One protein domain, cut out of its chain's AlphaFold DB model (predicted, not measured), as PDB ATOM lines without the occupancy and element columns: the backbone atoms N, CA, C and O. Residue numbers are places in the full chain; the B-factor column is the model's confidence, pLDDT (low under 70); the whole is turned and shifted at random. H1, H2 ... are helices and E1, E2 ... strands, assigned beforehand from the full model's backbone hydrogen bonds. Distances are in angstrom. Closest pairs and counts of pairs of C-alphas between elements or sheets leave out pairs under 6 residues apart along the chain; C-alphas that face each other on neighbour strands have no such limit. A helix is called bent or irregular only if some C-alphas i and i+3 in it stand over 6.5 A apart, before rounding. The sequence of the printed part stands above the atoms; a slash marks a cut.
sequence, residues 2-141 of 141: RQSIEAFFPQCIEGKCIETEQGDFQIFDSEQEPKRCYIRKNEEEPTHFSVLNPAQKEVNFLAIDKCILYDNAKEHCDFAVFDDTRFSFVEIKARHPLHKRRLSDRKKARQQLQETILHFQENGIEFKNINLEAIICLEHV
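Overview. This is residues 2 to 141 of the 141 residues of an uncharacterized protein of Runella sp. YX9 (UniProt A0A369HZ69). A twisted five-stranded sheet forms the core, with the long helix H4 packed along one face over E7 and E8, and a small three-stranded sheet, E3 E2 E4, on the side away from H4. The short helices H1, H2 and H3 gather near E1, E5 and E6. The printed part has 140 residues, with four named helices and eight named strands in the order H1 H2 E1 E2 E3 E4 E5 H3 E6 E7 H4 E8. The large sheet has the order E1 E5 E6 E7 E8 and is mixed; the small one is antiparallel. The class is mixed, helices and strands, and the whole is compact, with a radius of gyration of the C-alphas of 14.7 A and spans of 43 by 33 by 29 A.

Along the chain. In the large sheet, E1 is residues 18 to 22, E5 58 to 63 (16.6 A), E6 79 to 82, E7 86 to 95 (27.8 A) and E8 131 to 140 (27.6 A). C-alpha 140 is at (-17.241, -33.598, -13.503). H4, residues 102 to 122, is 30.1 A long and begins with C-alpha 102 at (-20.178, -40.737, -21.800). In the small sheet, E2 is residues 25 to 29, E3 37 to 39 and E4 49 to 51. H1 is residues 2 to 8, with C-alpha 2 at (6.352, -22.268, -31.720); H2 is 11 to 14 and H3 64 to 68. H3 is irregular, but only just: C-alphas 65 and 68 are 6.7 A apart.

Arrangement. E7 and E8 are parallel at 16 degrees, with N 89 and O 133 2.9 A apart, within hydrogen-bond range. E7, H4 and E8 make a strand-helix-strand unit, two parallel neighbour strands with a helix between, and its crossover is right-handed. H4 is on the sheet at a height of 9.0 A, and the two make two layers, helix on one face of a sheet; on the local plane it runs along E8 at 29 degrees, only just. The closest C-alphas of H4 and E7 are those of Ala 109 and Glu 91, 6.1 A. E6 and E7 form a hairpin, with N 81 and O 88 2.9 A apart. E5 is antiparallel to E6, with N 62 and O 80 2.8 A apart, and to E1, with N 21 and O 59 2.9 A apart. H3 is on the same face as H4, at a height of 6.2 A and over none of the strands. H2 and H3 only just touch, with 3 pairs of C-alphas within 8 A, the closest those of Cys 12 and Ile 68, 5.5 A. H1 only grazes the large sheet, with residues 2 to 6. In the small sheet E2 has staggered pairing: residues 25 to 27 pair with E4, where N 27 and O 49 are 2.8 A apart, and 27 to 29 with E3, its hairpin partner, where N 38 and O 28 are 2.9 A apart. The closest C-alphas of E3 and E5 are those of Cys 37 and Ala 63, 5.7 A. H4 is apart from E2, E3 and E4. Every O i to N i+4 pair is within hydrogen-bond range in H1, H3 and H4; H2 is too short for such a pair.

Size, cuts and confidence. The two C-alphas farthest apart are those of Ala 7 and Leu 98, 43.4 A. The printed part has no cut and no long link. The mean pLDDT of the printed part is 90.1; residue 73, residues 95 to 100 and residues 140 to 141 are under 70.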
ATOM      1  N   ARG A   2       7.129 -23.517 -31.572       94.69
ATOM      2  CA  ARG A   2       6.352 -22.268 -31.720       94.69
ATOM      3  C   ARG A   2       6.519 -21.581 -33.082       94.69
ATOM      4  O   ARG A   2       5.529 -21.346 -33.757       94.69
ATOM      5  N   GLN A   3       7.761 -21.351 -33.510       92.69
ATOM      6  CA  GLN A   3       8.052 -20.723 -34.808       92.69
ATOM      7  C   GLN A   3       7.448 -21.492 -35.990       92.69
ATOM      8  O   GLN A   3       6.984 -20.885 -36.946       92.69
ATOM      9  N   SER A   4       7.429 -22.829 -35.927       92.62
ATOM     10  CA  SER A   4       6.803 -23.660 -36.957       92.62
ATOM     11  C   SER A   4       5.290 -23.436 -36.988       92.62
ATOM     12  O   SER A   4       4.738 -23.229 -38.061       92.62
ATOM     13  N   ILE A   5       4.630 -23.402 -35.826       94.44
ATOM     14  CA  ILE A   5       3.193 -23.095 -35.730       94.44
ATOM     15  C   ILE A   5       2.903 -21.698 -36.282       94.44
ATOM     16  O   ILE A   5       2.006 -21.553 -37.102       94.44
ATOM     17  N   GLU A   6       3.670 -20.686 -35.879       94.75
ATOM     18  CA  GLU A   6       3.485 -19.302 -36.334       94.75
ATOM     19  C   GLU A   6       3.714 -19.148 -37.845       94.75
ATOM     20  O   GLU A   6       3.008 -18.382 -38.496       94.75
ATOM     21  N   ALA A   7       4.649 -19.908 -38.422       93.06
ATOM     22  CA  ALA A   7       4.895 -19.909 -39.860       93.06
ATOM     23  C   ALA A   7       3.747 -20.544 -40.665       93.06
ATOM     24  O   ALA A   7       3.425 -20.055 -41.746       93.06
ATOM     25  N   PHE A   8       3.134 -21.619 -40.157       91.62
ATOM     26  CA  PHE A   8       2.047 -22.324 -40.852       91.62
ATOM     27  C   PHE A   8       0.658 -21.745 -40.567       91.62
ATOM     28  O   PHE A   8      -0.219 -21.799 -41.427       91.62
ATOM     29  N   PHE A   9       0.465 -21.151 -39.391       91.81
ATOM     30  CA  PHE A   9      -0.774 -20.508 -38.970       91.81
ATOM     31  C   PHE A   9      -0.512 -19.037 -38.626       91.81
ATOM     32  O   PHE A   9      -0.620 -18.659 -37.460       91.81
ATOM     33  N   PRO A  10      -0.175 -18.168 -39.596       91.75
ATOM     34  CA  PRO A  10       0.160 -16.767 -39.322       91.75
ATOM     35  C   PRO A  10      -0.970 -16.004 -38.613       91.75
ATOM     36  O   PRO A  10      -0.701 -15.100 -37.821       91.75
ATOM     37  N   GLN A  11      -2.229 -16.423 -38.794       89.25
ATOM     38  CA  GLN A  11      -3.382 -15.890 -38.061       89.25
ATOM     39  C   GLN A  11      -3.262 -16.047 -36.536       89.25
ATOM     40  O   GLN A  11      -3.909 -15.312 -35.793       89.25
ATOM     41  N   CYS A  12      -2.431 -16.975 -36.045       91.44
ATOM     42  CA  CYS A  12      -2.211 -17.161 -34.614       91.44
ATOM     43  C   CYS A  12      -1.513 -15.957 -33.959       91.44
ATOM     44  O   CYS A  12      -1.724 -15.714 -32.769       91.44
ATOM     45  N   ILE A  13      -0.741 -15.185 -34.735       90.88
ATOM     46  CA  ILE A  13      -0.022 -13.995 -34.269       90.88
ATOM     47  C   ILE A  13      -1.023 -12.861 -34.028       90.88
ATOM     48  O   ILE A  13      -1.089 -12.307 -32.931       90.88
ATOM     49  N   GLU A  14      -1.847 -12.553 -35.031       89.50
ATOM     50  CA  GLU A  14      -2.871 -11.503 -34.939       89.50
ATOM     51  C   GLU A  14      -3.978 -11.879 -33.947       89.50
ATOM     52  O   GLU A  14      -4.378 -11.065 -33.114       89.50
ATOM     53  N   GLY A  15      -4.420 -13.139 -33.980       89.38
ATOM     54  CA  GLY A  15      -5.442 -13.683 -33.087       89.38
ATOM     55  C   GLY A  15      -4.973 -13.905 -31.647       89.38
ATOM     56  O   GLY A  15      -5.800 -14.259 -30.798       89.38
ATOM     57  N   LYS A  16      -3.675 -13.705 -31.364       93.00
ATOM     58  CA  LYS A  16      -3.032 -13.979 -30.068       93.00
ATOM     59  C   LYS A  16      -3.414 -15.363 -29.539       93.00
ATOM     60  O   LYS A  16      -3.902 -15.496 -28.420       93.00
ATOM     61  N   CYS A  17      -3.261 -16.379 -30.385       95.31
ATOM     62  CA  CYS A  17      -3.625 -17.755 -30.049       95.31
ATOM     63  C   CYS A  17      -2.561 -18.463 -29.210       95.31
ATOM     64  O   CYS A  17      -2.847 -19.529 -28.677       95.31
ATOM     65  N   ILE A  18      -1.347 -17.903 -29.124       97.00
ATOM     66  CA  ILE A  18      -0.235 -18.467 -28.359       97.00
ATOM     67  C   ILE A  18       0.121 -17.535 -27.204       97.00
ATOM     68  O   ILE A  18       0.435 -16.363 -27.422       97.00
ATOM     69  N   GLU A  19       0.138 -18.083 -25.993       96.75
ATOM     70  CA  GLU A  19       0.637 -17.429 -24.779       96.75
ATOM     71  C   GLU A  19       1.768 -18.284 -24.181       96.75
ATOM     72  O   GLU A  19       1.802 -19.500 -24.376       96.75
ATOM     73  N   THR A  20       2.728 -17.657 -23.499       97.06
ATOM     74  CA  THR A  20       3.857 -18.353 -22.859       97.06
ATOM     75  C   THR A  20       3.839 -18.060 -21.376       97.06
ATOM     76  O   THR A  20       3.788 -16.895 -20.994       97.06
ATOM     77  N   GLU A  21       3.947 -19.110 -20.570       96.81
ATOM     78  CA  GLU A  21       3.999 -19.014 -19.116       96.81
ATOM     79  C   GLU A  21       5.212 -19.752 -18.554       96.81
ATOM     80  O   GLU A  21       5.760 -20.678 -19.164       96.81
ATOM     81  N   GLN A  22       5.609 -19.338 -17.354       96.12
ATOM     82  CA  GLN A  22       6.603 -20.014 -16.530       96.12
ATOM     83  C   GLN A  22       5.961 -20.379 -15.191       96.12
ATOM     84  O   GLN A  22       5.382 -19.532 -14.518       96.12
ATOM     85  N   GLY A  23       6.096 -21.639 -14.782       95.19
ATOM     86  CA  GLY A  23       5.442 -22.149 -13.577       95.19
ATOM     87  C   GLY A  23       4.041 -22.692 -13.846       95.19
ATOM     88  O   GLY A  23       3.670 -22.940 -14.995       95.19
ATOM     89  N   ASP A  24       3.304 -22.943 -12.767       96.00
ATOM     90  CA  ASP A  24       1.956 -23.500 -12.824       96.00
ATOM     91  C   ASP A  24       0.972 -22.480 -13.404       96.00
ATOM     92  O   ASP A  24       0.985 -21.309 -13.025       96.00
ATOM     93  N   PHE A  25       0.075 -22.933 -14.278       96.69
ATOM     94  CA  PHE A  25      -1.000 -22.096 -14.805       96.69
ATOM     95  C   PHE A  25      -2.279 -22.896 -15.038       96.69
ATOM     96  O   PHE A  25      -2.296 -24.131 -15.083       96.69
ATOM     97  N   GLN A  26      -3.382 -22.169 -15.157       96.12
ATOM     98  CA  GLN A  26      -4.720 -22.723 -15.297       96.12
ATOM     99  C   GLN A  26      -5.328 -22.285 -16.619       96.12
ATOM    100  O   GLN A  26      -5.044 -21.197 -17.113       96.12
ATOM    101  N   ILE A  27      -6.162 -23.147 -17.186       95.50
ATOM    102  CA  ILE A  27      -6.824 -22.924 -18.466       95.50
ATOM    103  C   ILE A  27      -8.330 -22.918 -18.228       95.50
ATOM    104  O   ILE A  27      -8.880 -23.777 -17.527       95.50
ATOM    105  N   PHE A  28      -8.966 -21.919 -18.818       93.06
ATOM    106  CA  PHE A  28     -10.396 -21.673 -18.787       93.06
ATOM    107  C   PHE A  28     -10.946 -21.777 -20.211       93.06
ATOM    108  O   PHE A  28     -10.385 -21.175 -21.126       93.06
ATOM    109  N   ASP A  29     -12.031 -22.531 -20.389       91.69
ATOM    110  CA  ASP A  29     -12.786 -22.570 -21.638       91.69
ATOM    111  C   ASP A  29     -13.943 -21.563 -21.581       91.69
ATOM    112  O   ASP A  29     -14.818 -21.648 -20.714       91.69
ATOM    113  N   SER A  30     -13.901 -20.550 -22.450       89.56
ATOM    114  CA  SER A  30     -14.830 -19.422 -22.403       89.56
ATOM    115  C   SER A  30     -16.131 -19.714 -23.131       89.56
ATOM    116  O   SER A  30     -16.152 -19.955 -24.334       89.56
ATOM    117  N   GLU A  31     -17.251 -19.519 -22.438       86.44
ATOM    118  CA  GLU A  31     -18.581 -19.478 -23.061       86.44
ATOM    119  C   GLU A  31     -18.908 -18.123 -23.720       86.44
ATOM    120  O   GLU A  31     -19.934 -17.994 -24.398       86.44
ATOM    121  N   GLN A  32     -18.062 -17.104 -23.527       86.88
ATOM    122  CA  GLN A  32     -18.196 -15.777 -24.140       86.88
ATOM    123  C   GLN A  32     -17.452 -15.702 -25.474       86.88
ATOM    124  O   GLN A  32     -16.378 -16.284 -25.607       86.88
ATOM    125  N   GLU A  33     -17.989 -14.944 -26.437       84.75
ATOM    126  CA  GLU A  33     -17.387 -14.792 -27.766       84.75
ATOM    127  C   GLU A  33     -16.077 -13.968 -27.745       84.75
ATOM    128  O   GLU A  33     -16.066 -12.871 -27.179       84.75
ATOM    129  N   PRO A  34     -14.994 -14.436 -28.406       83.38
ATOM    130  CA  PRO A  34     -14.905 -15.714 -29.111       83.38
ATOM    131  C   PRO A  34     -14.791 -16.883 -28.122       83.38
ATOM    132  O   PRO A  34     -13.941 -16.851 -27.224       83.38
ATOM    133  N   LYS A  35     -15.640 -17.903 -28.314       87.94
ATOM    134  CA  LYS A  35     -15.727 -19.103 -27.463       87.94
ATOM    135  C   LYS A  35     -14.505 -20.006 -27.614       87.94
ATOM    136  O   LYS A  35     -14.547 -20.998 -28.335       87.94
ATOM    137  N   ARG A  36     -13.390 -19.605 -27.011       91.81
ATOM    138  CA  ARG A  36     -12.111 -20.318 -27.062       91.81
ATOM    139  C   ARG A  36     -11.510 -20.455 -25.670       91.81
ATOM    140  O   ARG A  36     -11.877 -19.727 -24.746       91.81
ATOM    141  N   CYS A  37     -10.520 -21.329 -25.558       94.31
ATOM    142  CA  CYS A  37      -9.720 -21.462 -24.350       94.31
ATOM    143  C   CYS A  37      -8.743 -20.291 -24.156       94.31
ATOM    144  O   CYS A  37      -8.188 -19.751 -25.119       94.31
ATOM    145  N   TYR A  38      -8.476 -19.966 -22.891       94.62
ATOM    146  CA  TYR A  38      -7.510 -18.959 -22.455       94.62
ATOM    147  C   TYR A  38      -6.729 -19.439 -21.235       94.62
ATOM    148  O   TYR A  38      -7.217 -20.259 -20.451       94.62
ATOM    149  N   ILE A  39      -5.545 -18.864 -21.023       95.19
ATOM    150  CA  ILE A  39      -4.915 -18.908 -19.703       95.19
ATOM    151  C   ILE A  39      -5.747 -18.039 -18.761       95.19
ATOM    152  O   ILE A  39      -6.039 -16.882 -19.069       95.19
ATOM    153  N   ARG A  40      -6.132 -18.614 -17.624       91.75
ATOM    154  CA  ARG A  40      -6.929 -17.959 -16.589       91.75
ATOM    155  C   ARG A  40      -6.175 -16.753 -16.030       91.75
ATOM    156  O   ARG A  40      -5.036 -16.897 -15.584       91.75
ATOM    157  N   LYS A  41      -6.819 -15.582 -16.011       84.50
ATOM    158  CA  LYS A  41      -6.200 -14.327 -15.524       84.50
ATOM    159  C   LYS A  41      -6.840 -13.789 -14.251       84.50
ATOM    160  O   LYS A  41      -6.197 -13.000 -13.561       84.50
ATOM    161  N   ASN A  42      -8.068 -14.199 -13.925       78.12
ATOM    162  CA  ASN A  42      -8.738 -13.800 -12.685       78.12
ATOM    163  C   ASN A  42      -9.214 -15.014 -11.859       78.12
ATOM    164  O   ASN A  42      -9.411 -16.111 -12.381       78.12
ATOM    165  N   GLU A  43      -9.431 -14.812 -10.557       80.88
ATOM    166  CA  GLU A  43      -9.895 -15.868  -9.642       80.88
ATOM    167  C   GLU A  43     -11.404 -16.189  -9.743       80.88
ATOM    168  O   GLU A  43     -11.882 -17.136  -9.119       80.88
ATOM    169  N   GLU A  44     -12.168 -15.455 -10.542       81.81
ATOM    170  CA  GLU A  44     -13.603 -15.681 -10.758       81.81
ATOM    171  C   GLU A  44     -13.872 -16.654 -11.921       81.81
ATOM    172  O   GLU A  44     -14.905 -17.320 -11.947       81.81
ATOM    173  N   GLU A  45     -12.938 -16.776 -12.866       82.62
ATOM    174  CA  GLU A  45     -12.995 -17.715 -13.987       82.62
ATOM    175  C   GLU A  45     -12.881 -19.166 -13.482       82.62
ATOM    176  O   GLU A  45     -11.979 -19.471 -12.693       82.62
ATOM    177  N   PRO A  46     -13.755 -20.096 -13.907       85.56
ATOM    178  CA  PRO A  46     -13.625 -21.500 -13.534       85.56
ATOM    179  C   PRO A  46     -12.375 -22.130 -14.164       85.56
ATOM    180  O   PRO A  46     -11.992 -21.846 -15.298       85.56
ATOM    181  N   THR A  47     -11.728 -23.026 -13.423       89.75
ATOM    182  CA  THR A  47     -10.581 -23.787 -13.931       89.75
ATOM    183  C   THR A  47     -11.059 -25.091 -14.547       89.75
ATOM    184  O   THR A  47     -11.565 -25.941 -13.825       89.75
ATOM    185  N   HIS A  48     -10.815 -25.272 -15.844       91.88
ATOM    186  CA  HIS A  48     -11.177 -26.495 -16.569       91.88
ATOM    187  C   HIS A  48      -9.980 -27.439 -16.747       91.88
ATOM    188  O   HIS A  48     -10.127 -28.659 -16.867       91.88
ATOM    189  N   PHE A  49      -8.768 -26.880 -16.767       94.00
ATOM    190  CA  PHE A  49      -7.530 -27.644 -16.852       94.00
ATOM    191  C   PHE A  49      -6.404 -26.930 -16.099       94.00
ATOM    192  O   PHE A  49      -6.392 -25.707 -15.980       94.00
ATOM    193  N   SER A  50      -5.448 -27.687 -15.568       94.94
ATOM    194  CA  SER A  50      -4.275 -27.140 -14.880       94.94
ATOM    195  C   SER A  50      -3.005 -27.750 -15.446       94.94
ATOM    196  O   SER A  50      -2.911 -28.966 -15.617       94.94
ATOM    197  N   VAL A  51      -2.022 -26.898 -15.707       95.88
ATOM    198  CA  VAL A  51      -0.678 -27.297 -16.109       95.88
ATOM    199  C   VAL A  51       0.229 -27.113 -14.904       95.88
ATOM    200  O   VAL A  51       0.469 -25.991 -14.466       95.88
ATOM    201  N   LEU A  52       0.708 -28.231 -14.362       96.12
ATOM    202  CA  LEU A  52       1.680 -28.235 -13.273       96.12
ATOM    203  C   LEU A  52       3.087 -28.254 -13.869       96.12
ATOM    204  O   LEU A  52       3.480 -29.207 -14.546       96.12
ATOM    205  N   ASN A  53       3.846 -27.203 -13.609       95.31
ATOM    206  CA  ASN A  53       5.193 -26.975 -14.102       95.31
ATOM    207  C   ASN A  53       6.078 -26.453 -12.952       95.31
ATOM    208  O   ASN A  53       6.586 -25.329 -12.988       95.31
ATOM    209  N   PRO A  54       6.343 -27.298 -11.937       94.62
ATOM    210  CA  PRO A  54       7.155 -26.919 -10.778       94.62
ATOM    211  C   PRO A  54       8.607 -26.583 -11.148       94.62
ATOM    212  O   PRO A  54       9.319 -25.958 -10.367       94.62
ATOM    213  N   ALA A  55       9.056 -26.996 -12.338       94.94
ATOM    214  CA  ALA A  55      10.377 -26.687 -12.871       94.94
ATOM    215  C   ALA A  55      10.481 -25.273 -13.471       94.94
ATOM    216  O   ALA A  55      11.570 -24.897 -13.896       94.94
ATOM    217  N   GLN A  56       9.372 -24.522 -13.538       95.06
ATOM    218  CA  GLN A  56       9.301 -23.170 -14.101       95.06
ATOM    219  C   GLN A  56       9.884 -23.064 -15.517       95.06
ATOM    220  O   GLN A  56      10.481 -22.058 -15.892       95.06
ATOM    221  N   LYS A  57       9.725 -24.120 -16.320       95.81
ATOM    222  CA  LYS A  57      10.131 -24.091 -17.729       95.81
ATOM    223  C   LYS A  57       9.190 -23.198 -18.523       95.81
ATOM    224  O   LYS A  57       8.022 -23.077 -18.165       95.81
ATOM    225  N   GLU A  58       9.671 -22.633 -19.619       97.31
ATOM    226  CA  GLU A  58       8.782 -21.967 -20.568       97.31
ATOM    227  C   GLU A  58       7.870 -23.002 -21.226       97.31
ATOM    228  O   GLU A  58       8.332 -23.929 -21.894       97.31
ATOM    229  N   VAL A  59       6.567 -22.841 -21.014       97.56
ATOM    230  CA  VAL A  59       5.531 -23.669 -21.626       97.56
ATOM    231  C   VAL A  59       4.622 -22.756 -22.426       97.56
ATOM    232  O   VAL A  59       4.207 -21.693 -21.967       97.56
ATOM    233  N   ASN A  60       4.321 -23.171 -23.649       98.19
ATOM    234  CA  ASN A  60       3.428 -22.447 -24.533       98.19
ATOM    235  C   ASN A  60       2.036 -23.058 -24.449       98.19
ATOM    236  O   ASN A  60       1.875 -24.272 -24.580       98.19
ATOM    237  N   PHE A  61       1.039 -22.207 -24.274       98.19
ATOM    238  CA  PHE A  61      -0.364 -22.502 -24.509       98.19
ATOM    239  C   PHE A  61      -0.719 -22.119 -25.949       98.19
ATOM    240  O   PHE A  61      -0.271 -21.083 -26.435       98.19
ATOM    241  N   LEU A  62      -1.530 -22.936 -26.620       97.94
ATOM    242  CA  LEU A  62      -2.071 -22.676 -27.951       97.94
ATOM    243  C   LEU A  62      -3.577 -22.934 -27.957       97.94
ATOM    244  O   LEU A  62      -3.994 -24.088 -27.920       97.94
ATOM    245  N   ALA A  63      -4.382 -21.883 -28.084       97.06
ATOM    246  CA  ALA A  63      -5.800 -22.019 -28.402       97.06
ATOM    247  C   ALA A  63      -5.958 -22.507 -29.853       97.06
ATOM    248  O   ALA A  63      -5.370 -21.926 -30.773       97.06
ATOM    249  N   ILE A  64      -6.740 -23.568 -30.066       95.69
ATOM    250  CA  ILE A  64      -6.914 -24.202 -31.379       95.69
ATOM    251  C   ILE A  64      -8.316 -23.922 -31.916       95.69
ATOM    252  O   ILE A  64      -8.444 -23.199 -32.916       95.69
ATOM    253  N   ASP A  65      -9.351 -24.457 -31.259       90.75
ATOM    254  CA  ASP A  65     -10.729 -24.171 -31.649       90.75
ATOM    255  C   ASP A  65     -11.049 -22.693 -31.408       90.75
ATOM    256  O   ASP A  65     -10.529 -22.050 -30.492       90.75
ATOM    257  N   LYS A  66     -11.833 -22.121 -32.324       89.06
ATOM    258  CA  LYS A  66     -12.189 -20.694 -32.340       89.06
ATOM    259  C   LYS A  66     -10.995 -19.738 -32.206       89.06
ATOM    260  O   LYS A  66     -11.148 -18.583 -31.806       89.06
ATOM    261  N   CYS A  67      -9.812 -20.192 -32.619       91.38
ATOM    262  CA  CYS A  67      -8.616 -19.375 -32.757       91.38
ATOM    263  C   CYS A  67      -7.928 -19.661 -34.092       91.38
ATOM    264  O   CYS A  67      -8.336 -19.111 -35.114       91.38
ATOM    265  N   ILE A  68      -6.939 -20.560 -34.133       91.12
ATOM    266  CA  ILE A  68      -6.225 -20.848 -35.384       91.12
ATOM    267  C   ILE A  68      -7.120 -21.573 -36.405       91.12
ATOM    268  O   ILE A  68      -6.857 -21.456 -37.601       91.12
ATOM    269  N   LEU A  69      -8.186 -22.262 -35.955       87.94
ATOM    270  CA  LEU A  69      -9.145 -23.007 -36.792       87.94
ATOM    271  C   LEU A  69     -10.592 -22.472 -36.711       87.94
ATOM    272  O   LEU A  69     -11.539 -23.240 -36.858       87.94
ATOM    273  N   TYR A  70     -10.773 -21.161 -36.507       78.38
ATOM    274  CA  TYR A  70     -12.082 -20.525 -36.260       78.38
ATOM    275  C   TYR A  70     -13.190 -20.855 -37.288       78.38
ATOM    276  O   TYR A  70     -14.319 -21.157 -36.886       78.38
ATOM    277  N   ASP A  71     -12.857 -20.861 -38.585       73.62
ATOM    278  CA  ASP A  71     -13.798 -21.069 -39.705       73.62
ATOM    279  C   ASP A  71     -13.765 -22.487 -40.304       73.62
ATOM    280  O   ASP A  71     -14.257 -22.727 -41.412       73.62
ATOM    281  N   ASN A  72     -13.174 -23.462 -39.611       71.62
ATOM    282  CA  ASN A  72     -13.150 -24.822 -40.133       71.62
ATOM    283  C   ASN A  72     -14.507 -25.512 -39.904       71.62
ATOM    284  O   ASN A  72     -15.043 -25.512 -38.801       71.62
ATOM    285  N   ALA A  73     -15.070 -26.127 -40.950       67.81
ATOM    286  CA  ALA A  73     -16.331 -26.870 -40.850       67.81
ATOM    287  C   ALA A  73     -16.205 -28.150 -40.000       67.81
ATOM    288  O   ALA A  73     -17.213 -28.731 -39.596       67.81
ATOM    289  N   LYS A  74     -14.970 -28.609 -39.771       80.75
ATOM    290  CA  LYS A  74     -14.647 -29.724 -38.880       80.75
ATOM    291  C   LYS A  74     -14.418 -29.220 -37.461       80.75
ATOM    292  O   LYS A  74     -13.803 -28.177 -37.273       80.75
ATOM    293  N   GLU A  75     -14.882 -29.992 -36.486       86.06
ATOM    294  CA  GLU A  75     -14.605 -29.722 -35.079       86.06
ATOM    295  C   GLU A  75     -13.190 -30.187 -34.733       86.06
ATOM    296  O   GLU A  75     -12.809 -31.326 -35.010       86.06
ATOM    297  N   HIS A  76     -12.431 -29.304 -34.098       93.75
ATOM    298  CA  HIS A  76     -11.061 -29.557 -33.661       93.75
ATOM    299  C   HIS A  76     -11.005 -29.684 -32.151       93.75
ATOM    300  O   HIS A  76     -12.035 -29.541 -31.490       93.75
ATOM    301  N   CYS A  77      -9.828 -30.014 -31.622       96.06
ATOM    302  CA  CYS A  77      -9.639 -29.955 -30.188       96.06
ATOM    303  C   CYS A  77      -9.519 -28.518 -29.679       96.06
ATOM    304  O   CYS A  77      -9.116 -27.626 -30.427       96.06
ATOM    305  N   ASP A  78      -9.825 -28.307 -28.403       95.69
ATOM    306  CA  ASP A  78      -9.905 -26.960 -27.832       95.69
ATOM    307  C   ASP A  78      -8.545 -26.243 -27.800       95.69
ATOM    308  O   ASP A  78      -8.422 -25.093 -28.236       95.69
ATOM    309  N   PHE A  79      -7.494 -26.916 -27.318       97.62
ATOM    310  CA  PHE A  79      -6.167 -26.310 -27.178       97.62
ATOM    311  C   PHE A  79      -5.017 -27.325 -27.214       97.62
ATOM    312  O   PHE A  79      -5.208 -28.543 -27.230       97.62
ATOM    313  N   ALA A  80      -3.787 -26.813 -27.206       98.31
ATOM    314  CA  ALA A  80      -2.584 -27.583 -26.937       98.31
ATOM    315  C   ALA A  80      -1.651 -26.859 -25.962       98.31
ATOM    316  O   ALA A  80      -1.666 -25.634 -25.850       98.31
ATOM    317  N   VAL A  81      -0.811 -27.630 -25.276       98.25
ATOM    318  CA  VAL A  81       0.306 -27.119 -24.474       98.25
ATOM    319  C   VAL A  81       1.596 -27.783 -24.917       98.25
ATOM    320  O   VAL A  81       1.615 -28.986 -25.188       98.25
ATOM    321  N   PHE A  82       2.673 -27.013 -25.041       98.00
ATOM    322  CA  PHE A  82       3.922 -27.552 -25.564       98.00
ATOM    323  C   PHE A  82       5.172 -26.809 -25.097       98.00
ATOM    324  O   PHE A  82       5.173 -25.598 -24.861       98.00
ATOM    325  N   ASP A  83       6.263 -27.563 -25.044       95.88
ATOM    326  CA  ASP A  83       7.631 -27.078 -24.897       95.88
ATOM    327  C   ASP A  83       8.522 -27.717 -25.982       95.88
ATOM    328  O   ASP A  83       8.029 -28.219 -26.998       95.88
ATOM    329  N   ASP A  84       9.842 -27.679 -25.805       92.88
ATOM    330  CA  ASP A  84      10.790 -28.259 -26.765       92.88
ATOM    331  C   ASP A  84      10.802 -29.796 -26.786       92.88
ATOM    332  O   ASP A  84      11.339 -30.404 -27.710       92.88
ATOM    333  N   THR A  85      10.229 -30.440 -25.771       94.75
ATOM    334  CA  THR A  85      10.290 -31.891 -25.554       94.75
ATOM    335  C   THR A  85       8.931 -32.572 -25.621       94.75
ATOM    336  O   THR A  85       8.872 -33.785 -25.836       94.75
ATOM    337  N   ARG A  86       7.838 -31.827 -25.440       96.69
ATOM    338  CA  ARG A  86       6.477 -32.358 -25.360       96.69
ATOM    339  C   ARG A  86       5.484 -31.478 -26.103       96.69
ATOM    340  O   ARG A  86       5.572 -30.255 -26.059       96.69
ATOM    341  N   PHE A  87       4.499 -32.122 -26.721       98.25
ATOM    342  CA  PHE A  87       3.337 -31.476 -27.313       98.25
ATOM    343  C   PHE A  87       2.076 -32.240 -26.922       98.25
ATOM    344  O   PHE A  87       1.924 -33.398 -27.304       98.25
ATOM    345  N   SER A  88       1.168 -31.605 -26.191       98.44
ATOM    346  CA  SER A  88      -0.048 -32.246 -25.690       98.44
ATOM    347  C   SER A  88      -1.274 -31.543 -26.265       98.44
ATOM    348  O   SER A  88      -1.564 -30.409 -25.894       98.44
ATOM    349  N   PHE A  89      -1.996 -32.220 -27.159       98.50
ATOM    350  CA  PHE A  89      -3.317 -31.789 -27.623       98.50
ATOM    351  C   PHE A  89      -4.365 -32.139 -26.570       98.50
ATOM    352  O   PHE A  89      -4.350 -33.256 -26.042       98.50
ATOM    353  N   VAL A  90      -5.272 -31.215 -26.267       97.81
ATOM    354  CA  VAL A  90      -6.252 -31.377 -25.192       97.81
ATOM    355  C   VAL A  90      -7.652 -31.040 -25.688       97.81
ATOM    356  O   VAL A  90      -7.884 -29.989 -26.276       97.81
ATOM    357  N   GLU A  91      -8.578 -31.954 -25.412       96.69
ATOM    358  CA  GLU A  91     -10.016 -31.762 -25.579       96.69
ATOM    359  C   GLU A  91     -10.697 -31.783 -24.209       96.69
ATOM    360  O   GLU A  91     -10.635 -32.795 -23.499       96.69
ATOM    361  N   ILE A  92     -11.379 -30.703 -23.850       93.19
ATOM    362  CA  ILE A  92     -12.225 -30.565 -22.671       93.19
ATOM    363  C   ILE A  92     -13.641 -31.031 -23.013       93.19
ATOM    364  O   ILE A  92     -14.264 -30.653 -23.998       93.19
ATOM    365  N   LYS A  93     -14.199 -31.881 -22.151       88.75
ATOM    366  CA  LYS A  93     -15.627 -32.200 -22.142       88.75
ATOM    367  C   LYS A  93     -16.190 -31.894 -20.763       88.75
ATOM    368  O   LYS A  93     -16.209 -32.777 -19.900       88.75
ATOM    369  N   ALA A  94     -16.681 -30.667 -20.596       77.25
ATOM    370  CA  ALA A  94     -17.513 -30.292 -19.463       77.25
ATOM    371  C   ALA A  94     -18.830 -31.074 -19.518       77.25
ATOM    372  O   ALA A  94     -19.496 -31.147 -20.558       77.25
ATOM    373  N   ARG A  95     -19.197 -31.741 -18.420       69.62
ATOM    374  CA  ARG A  95     -20.419 -32.549 -18.365       69.62
ATOM    375  C   ARG A  95     -21.355 -32.084 -17.279       69.62
ATOM    376  O   ARG A  95     -20.983 -32.020 -16.118       69.62
ATOM    377  N   HIS A  96     -22.627 -31.976 -17.654       61.97
ATOM    378  CA  HIS A  96     -23.705 -31.979 -16.683       61.97
ATOM    379  C   HIS A  96     -23.843 -33.386 -16.057       61.97
ATOM    380  O   HIS A  96     -23.908 -34.376 -16.800       61.97
ATOM    381  N   PRO A  97     -23.976 -33.519 -14.726       60.12
ATOM    382  CA  PRO A  97     -23.974 -34.813 -14.028       60.12
ATOM    383  C   PRO A  97     -25.103 -35.773 -14.453       60.12
ATOM    384  O   PRO A  97     -25.016 -36.984 -14.262       60.12
ATOM    385  N   LEU A  98     -26.152 -35.255 -15.100       62.47
ATOM    386  CA  LEU A  98     -27.290 -36.033 -15.615       62.47
ATOM    387  C   LEU A  98     -27.076 -36.627 -17.027       62.47
ATOM    388  O   LEU A  98     -27.923 -37.383 -17.513       62.47
ATOM    389  N   HIS A  99     -25.972 -36.312 -17.713       62.62
ATOM    390  CA  HIS A  99     -25.745 -36.734 -19.099       62.62
ATOM    391  C   HIS A  99     -25.236 -38.189 -19.210       62.62
ATOM    392  O   HIS A  99     -24.091 -38.509 -18.900       62.62
ATOM    393  N   LYS A 100     -26.069 -39.091 -19.756       65.75
ATOM    394  CA  LYS A 100     -25.756 -40.530 -19.958       65.75
ATOM    395  C   LYS A 100     -24.860 -40.839 -21.177       65.75
ATOM    396  O   LYS A 100     -24.621 -42.002 -21.493       65.75
ATOM    397  N   ARG A 101     -24.357 -39.824 -21.887       71.31
ATOM    398  CA  ARG A 101     -23.692 -39.941 -23.205       71.31
ATOM    399  C   ARG A 101     -22.160 -40.091 -23.149       71.31
ATOM    400  O   ARG A 101     -21.451 -39.804 -24.107       71.31
ATOM    401  N   ARG A 102     -21.629 -40.651 -22.056       74.69
ATOM    402  CA  ARG A 102     -20.178 -40.737 -21.800       74.69
ATOM    403  C   ARG A 102     -19.359 -41.368 -22.933       74.69
ATOM    404  O   ARG A 102     -18.236 -40.935 -23.189       74.69
ATOM    405  N   LEU A 103     -19.892 -42.411 -23.569       81.69
ATOM    406  CA  LEU A 103     -19.208 -43.116 -24.655       81.69
ATOM    407  C   LEU A 103     -19.187 -42.305 -25.954       81.69
ATOM    408  O   LEU A 103     -18.155 -42.278 -26.622       81.69
ATOM    409  N   SER A 104     -20.286 -41.625 -26.299       84.69
ATOM    410  CA  SER A 104     -20.332 -40.799 -27.509       84.69
ATOM    411  C   SER A 104     -19.422 -39.583 -27.388       84.69
ATOM    412  O   SER A 104     -18.708 -39.296 -28.340       84.69
ATOM    413  N   ASP A 105     -19.358 -38.940 -26.219       84.75
ATOM    414  CA  ASP A 105     -18.492 -37.767 -26.037       84.75
ATOM    415  C   ASP A 105     -17.015 -38.155 -26.127       84.75
ATOM    416  O   ASP A 105     -16.237 -37.465 -26.769       84.75
ATOM    417  N   ARG A 106     -16.629 -39.301 -25.541       88.88
ATOM    418  CA  ARG A 106     -15.263 -39.834 -25.677       88.88
ATOM    419  C   ARG A 106     -14.924 -40.153 -27.130       88.88
ATOM    420  O   ARG A 106     -13.805 -39.901 -27.561       88.88
ATOM    421  N   LYS A 107     -15.874 -40.724 -27.879       91.81
ATOM    422  CA  LYS A 107     -15.687 -41.011 -29.305       91.81
ATOM    423  C   LYS A 107     -15.501 -39.717 -30.103       91.81
ATOM    424  O   LYS A 107     -14.595 -39.673 -30.927       91.81
ATOM    425  N   LYS A 108     -16.319 -38.696 -29.828       91.56
ATOM    426  CA  LYS A 108     -16.243 -37.377 -30.469       91.56
ATOM    427  C   LYS A 108     -14.923 -36.675 -30.144       91.56
ATOM    428  O   LYS A 108     -14.199 -36.328 -31.061       91.56
ATOM    429  N   ALA A 109     -14.549 -36.622 -28.866       94.31
ATOM    430  CA  ALA A 109     -13.285 -36.050 -28.409       94.31
ATOM    431  C   ALA A 109     -12.070 -36.711 -29.075       94.31
ATOM    432  O   ALA A 109     -11.157 -36.041 -29.543       94.31
ATOM    433  N   ARG A 110     -12.077 -38.046 -29.186       95.75
ATOM    434  CA  ARG A 110     -11.020 -38.772 -29.905       95.75
ATOM    435  C   ARG A 110     -10.968 -38.392 -31.386       95.75
ATOM    436  O   ARG A 110      -9.880 -38.324 -31.941       95.75
ATOM    437  N   GLN A 111     -12.124 -38.196 -32.020       95.50
ATOM    438  CA  GLN A 111     -12.195 -37.768 -33.413       95.50
ATOM    439  C   GLN A 111     -11.652 -36.345 -33.584       95.50
ATOM    440  O   GLN A 111     -10.811 -36.156 -34.449       95.50
ATOM    441  N   GLN A 112     -12.044 -35.399 -32.727       95.81
ATOM    442  CA  GLN A 112     -11.528 -34.024 -32.732       95.81
ATOM    443  C   GLN A 112     -10.000 -34.004 -32.587       95.81
ATOM    444  O   GLN A 112      -9.309 -33.469 -33.445       95.81
ATOM    445  N   LEU A 113      -9.455 -34.702 -31.582       97.62
ATOM    446  CA  LEU A 113      -8.003 -34.836 -31.394       97.62
ATOM    447  C   LEU A 113      -7.310 -35.432 -32.627       97.62
ATOM    448  O   LEU A 113      -6.277 -34.930 -33.062       97.62
ATOM    449  N   GLN A 114      -7.871 -36.499 -33.203       96.62
ATOM    450  CA  GLN A 114      -7.313 -37.124 -34.401       96.62
ATOM    451  C   GLN A 114      -7.331 -36.163 -35.596       96.62
ATOM    452  O   GLN A 114      -6.333 -36.063 -36.305       96.62
ATOM    453  N   GLU A 115      -8.446 -35.471 -35.827       95.62
ATOM    454  CA  GLU A 115      -8.598 -34.520 -36.929       95.62
ATOM    455  C   GLU A 115      -7.641 -33.338 -36.783       95.62
ATOM    456  O   GLU A 115      -7.002 -32.958 -37.762       95.62
ATOM    457  N   THR A 116      -7.455 -32.818 -35.569       96.62
ATOM    458  CA  THR A 116      -6.503 -31.736 -35.309       96.62
ATOM    459  C   THR A 116      -5.056 -32.178 -35.500       96.62
ATOM    460  O   THR A 116      -4.297 -31.483 -36.174       96.62
ATOM    461  N   ILE A 117      -4.661 -33.343 -34.973       96.31
ATOM    462  CA  ILE A 117      -3.295 -33.865 -35.153       96.31
ATOM    463  C   ILE A 117      -2.992 -34.062 -36.640       96.31
ATOM    464  O   ILE A 117      -1.941 -33.627 -37.112       96.31
ATOM    465  N   LEU A 118      -3.919 -34.676 -37.383       94.88
ATOM    466  CA  LEU A 118      -3.779 -34.854 -38.828       94.88
ATOM    467  C   LEU A 118      -3.678 -33.506 -39.540       94.88
ATOM    468  O   LEU A 118      -2.796 -33.336 -40.372       94.88
ATOM    469  N   HIS A 119      -4.506 -32.529 -39.168       93.81
ATOM    470  CA  HIS A 119      -4.457 -31.197 -39.759       93.81
ATOM    471  C   HIS A 119      -3.094 -30.521 -39.549       93.81
ATOM    472  O   HIS A 119      -2.546 -29.942 -40.483       93.81
ATOM    473  N   PHE A 120      -2.503 -30.624 -38.356       95.06
ATOM    474  CA  PHE A 120      -1.162 -30.089 -38.095       95.06
ATOM    475  C   PHE A 120      -0.098 -30.794 -38.950       95.06
ATOM    476  O   PHE A 120       0.747 -30.131 -39.550       95.06
ATOM    477  N   GLN A 121      -0.163 -32.124 -39.052       94.38
ATOM    478  CA  GLN A 121       0.773 -32.914 -39.861       94.38
ATOM    479  C   GLN A 121       0.656 -32.609 -41.361       94.38
ATOM    480  O   GLN A 121       1.671 -32.446 -42.036       94.38
ATOM    481  N   GLU A 122      -0.567 -32.496 -41.883       92.88
ATOM    482  CA  GLU A 122      -0.849 -32.144 -43.283       92.88
ATOM    483  C   GLU A 122      -0.354 -30.733 -43.632       92.88
ATOM    484  O   GLU A 122       0.072 -30.496 -44.761       92.88
ATOM    485  N   ASN A 123      -0.337 -29.821 -42.655       89.56
ATOM    486  CA  ASN A 123       0.238 -28.482 -42.791       89.56
ATOM    487  C   ASN A 123       1.747 -28.434 -42.489       89.56
ATOM    488  O   ASN A 123       2.296 -27.360 -42.285       89.56
ATOM    489  N   GLY A 124       2.443 -29.575 -42.476       89.88
ATOM    490  CA  GLY A 124       3.906 -29.616 -42.412       89.88
ATOM    491  C   GLY A 124       4.504 -29.469 -41.012       89.88
ATOM    492  O   GLY A 124       5.724 -29.337 -40.887       89.88
ATOM    493  N   ILE A 125       3.692 -29.528 -39.953       93.88
ATOM    494  CA  ILE A 125       4.212 -29.580 -38.585       93.88
ATOM    495  C   ILE A 125       4.696 -30.999 -38.294       93.88
ATOM    496  O   ILE A 125       3.922 -31.952 -38.191       93.88
ATOM    497  N   GLU A 126       6.010 -31.131 -38.133       92.31
ATOM    498  CA  GLU A 126       6.641 -32.387 -37.751       92.31
ATOM    499  C   GLU A 126       6.805 -32.490 -36.228       92.31
ATOM    500  O   GLU A 126       7.424 -31.639 -35.592       92.31
ATOM    501  N   PHE A 127       6.334 -33.593 -35.646       93.38
ATOM    502  CA  PHE A 127       6.493 -33.906 -34.218       93.38
ATOM    503  C   PHE A 127       7.680 -34.850 -33.944       93.38
ATOM    504  O   PHE A 127       7.665 -35.633 -32.995       93.38
ATOM    505  N   LYS A 128       8.714 -34.834 -34.798       90.00
ATOM    506  CA  LYS A 128       9.903 -35.687 -34.618       90.00
ATOM    507  C   LYS A 128      10.655 -35.278 -33.351       90.00
ATOM    508  O   LYS A 128      10.877 -34.095 -33.119       90.00
ATOM    509  N   ASN A 129      11.098 -36.264 -32.571       92.56
ATOM    510  CA  ASN A 129      11.836 -36.078 -31.310       92.56
ATOM    511  C   ASN A 129      11.069 -35.325 -30.209       92.56
ATOM    512  O   ASN A 129      11.677 -34.884 -29.238       92.56
ATOM    513  N   ILE A 130       9.747 -35.207 -30.339       94.94
ATOM    514  CA  ILE A 130       8.867 -34.622 -29.331       94.94
ATOM    515  C   ILE A 130       7.945 -35.722 -28.814       94.94
ATOM    516  O   ILE A 130       7.446 -36.549 -29.580       94.94
ATOM    517  N   ASN A 131       7.710 -35.742 -27.505       96.81
ATOM    518  CA  ASN A 131       6.687 -36.589 -26.917       96.81
ATOM    519  C   ASN A 131       5.303 -36.017 -27.253       96.81
ATOM    520  O   ASN A 131       4.896 -35.002 -26.686       96.81
ATOM    521  N   LEU A 132       4.612 -36.651 -28.199       97.62
ATOM    522  CA  LEU A 132       3.283 -36.248 -28.643       97.62
ATOM    523  C   LEU A 132       2.203 -36.941 -27.804       97.62
ATOM    524  O   LEU A 132       2.124 -38.170 -27.766       97.62
ATOM    525  N   GLU A 133       1.338 -36.152 -27.178       97.94
ATOM    526  CA  GLU A 133       0.259 -36.611 -26.309       97.94
ATOM    527  C   GLU A 133      -1.100 -36.111 -26.818       97.94
ATOM    528  O   GLU A 133      -1.224 -35.020 -27.376       97.94
ATOM    529  N   ALA A 134      -2.140 -36.914 -26.592       97.81
ATOM    530  CA  ALA A 134      -3.527 -36.550 -26.849       97.81
ATOM    531  C   ALA A 134      -4.344 -36.827 -25.582       97.81
ATOM    532  O   ALA A 134      -4.413 -37.967 -25.111       97.81
ATOM    533  N   ILE A 135      -4.939 -35.782 -25.016       97.25
ATOM    534  CA  ILE A 135      -5.565 -35.791 -23.697       97.25
ATOM    535  C   ILE A 135      -7.047 -35.459 -23.855       97.25
ATOM    536  O   ILE A 135      -7.418 -34.465 -24.467       97.25
ATOM    537  N   ILE A 136      -7.904 -36.292 -23.266       95.00
ATOM    538  CA  ILE A 136      -9.330 -35.990 -23.118       95.00
ATOM    539  C   ILE A 136      -9.558 -35.633 -21.652       95.00
ATOM    540  O   ILE A 136      -9.534 -36.521 -20.791       95.00
ATOM    541  N   CYS A 137      -9.789 -34.354 -21.373       91.62
ATOM    542  CA  CYS A 137     -10.203 -33.880 -20.063       91.62
ATOM    543  C   CYS A 137     -11.711 -34.113 -19.905       91.62
ATOM    544  O   CYS A 137     -12.523 -33.632 -20.692       91.62
ATOM    545  N   LEU A 138     -12.093 -34.911 -18.912       85.62
ATOM    546  CA  LEU A 138     -13.494 -35.167 -18.590       85.62
ATOM    547  C   LEU A 138     -13.789 -34.468 -17.278       85.62
ATOM    548  O   LEU A 138     -13.460 -34.998 -16.217       85.62
ATOM    549  N   GLU A 139     -14.394 -33.295 -17.362       71.81
ATOM    550  CA  GLU A 139     -14.751 -32.551 -16.171       71.81
ATOM    551  C   GLU A 139     -16.050 -33.111 -15.587       71.81
ATOM    552  O   GLU A 139     -17.009 -33.435 -16.301       71.81
ATOM    553  N   HIS A 140     -16.053 -33.273 -14.271       60.31
ATOM    554  CA  HIS A 140     -17.241 -33.598 -13.503       60.31
ATOM    555  C   HIS A 140     -17.683 -32.308 -12.820       60.31
ATOM    556  O   HIS A 140     -17.107 -31.948 -11.797       60.31
ATOM    557  N   VAL A 141     -18.654 -31.619 -13.428       54.81
ATOM    558  CA  VAL A 141     -19.321 -30.449 -12.838       54.81
ATOM    559  C   VAL A 141     -20.383 -30.911 -11.844       54.81
ATOM    560  O   VAL A 141     -21.077 -31.914 -12.146       54.81
TER     561      VAL A 141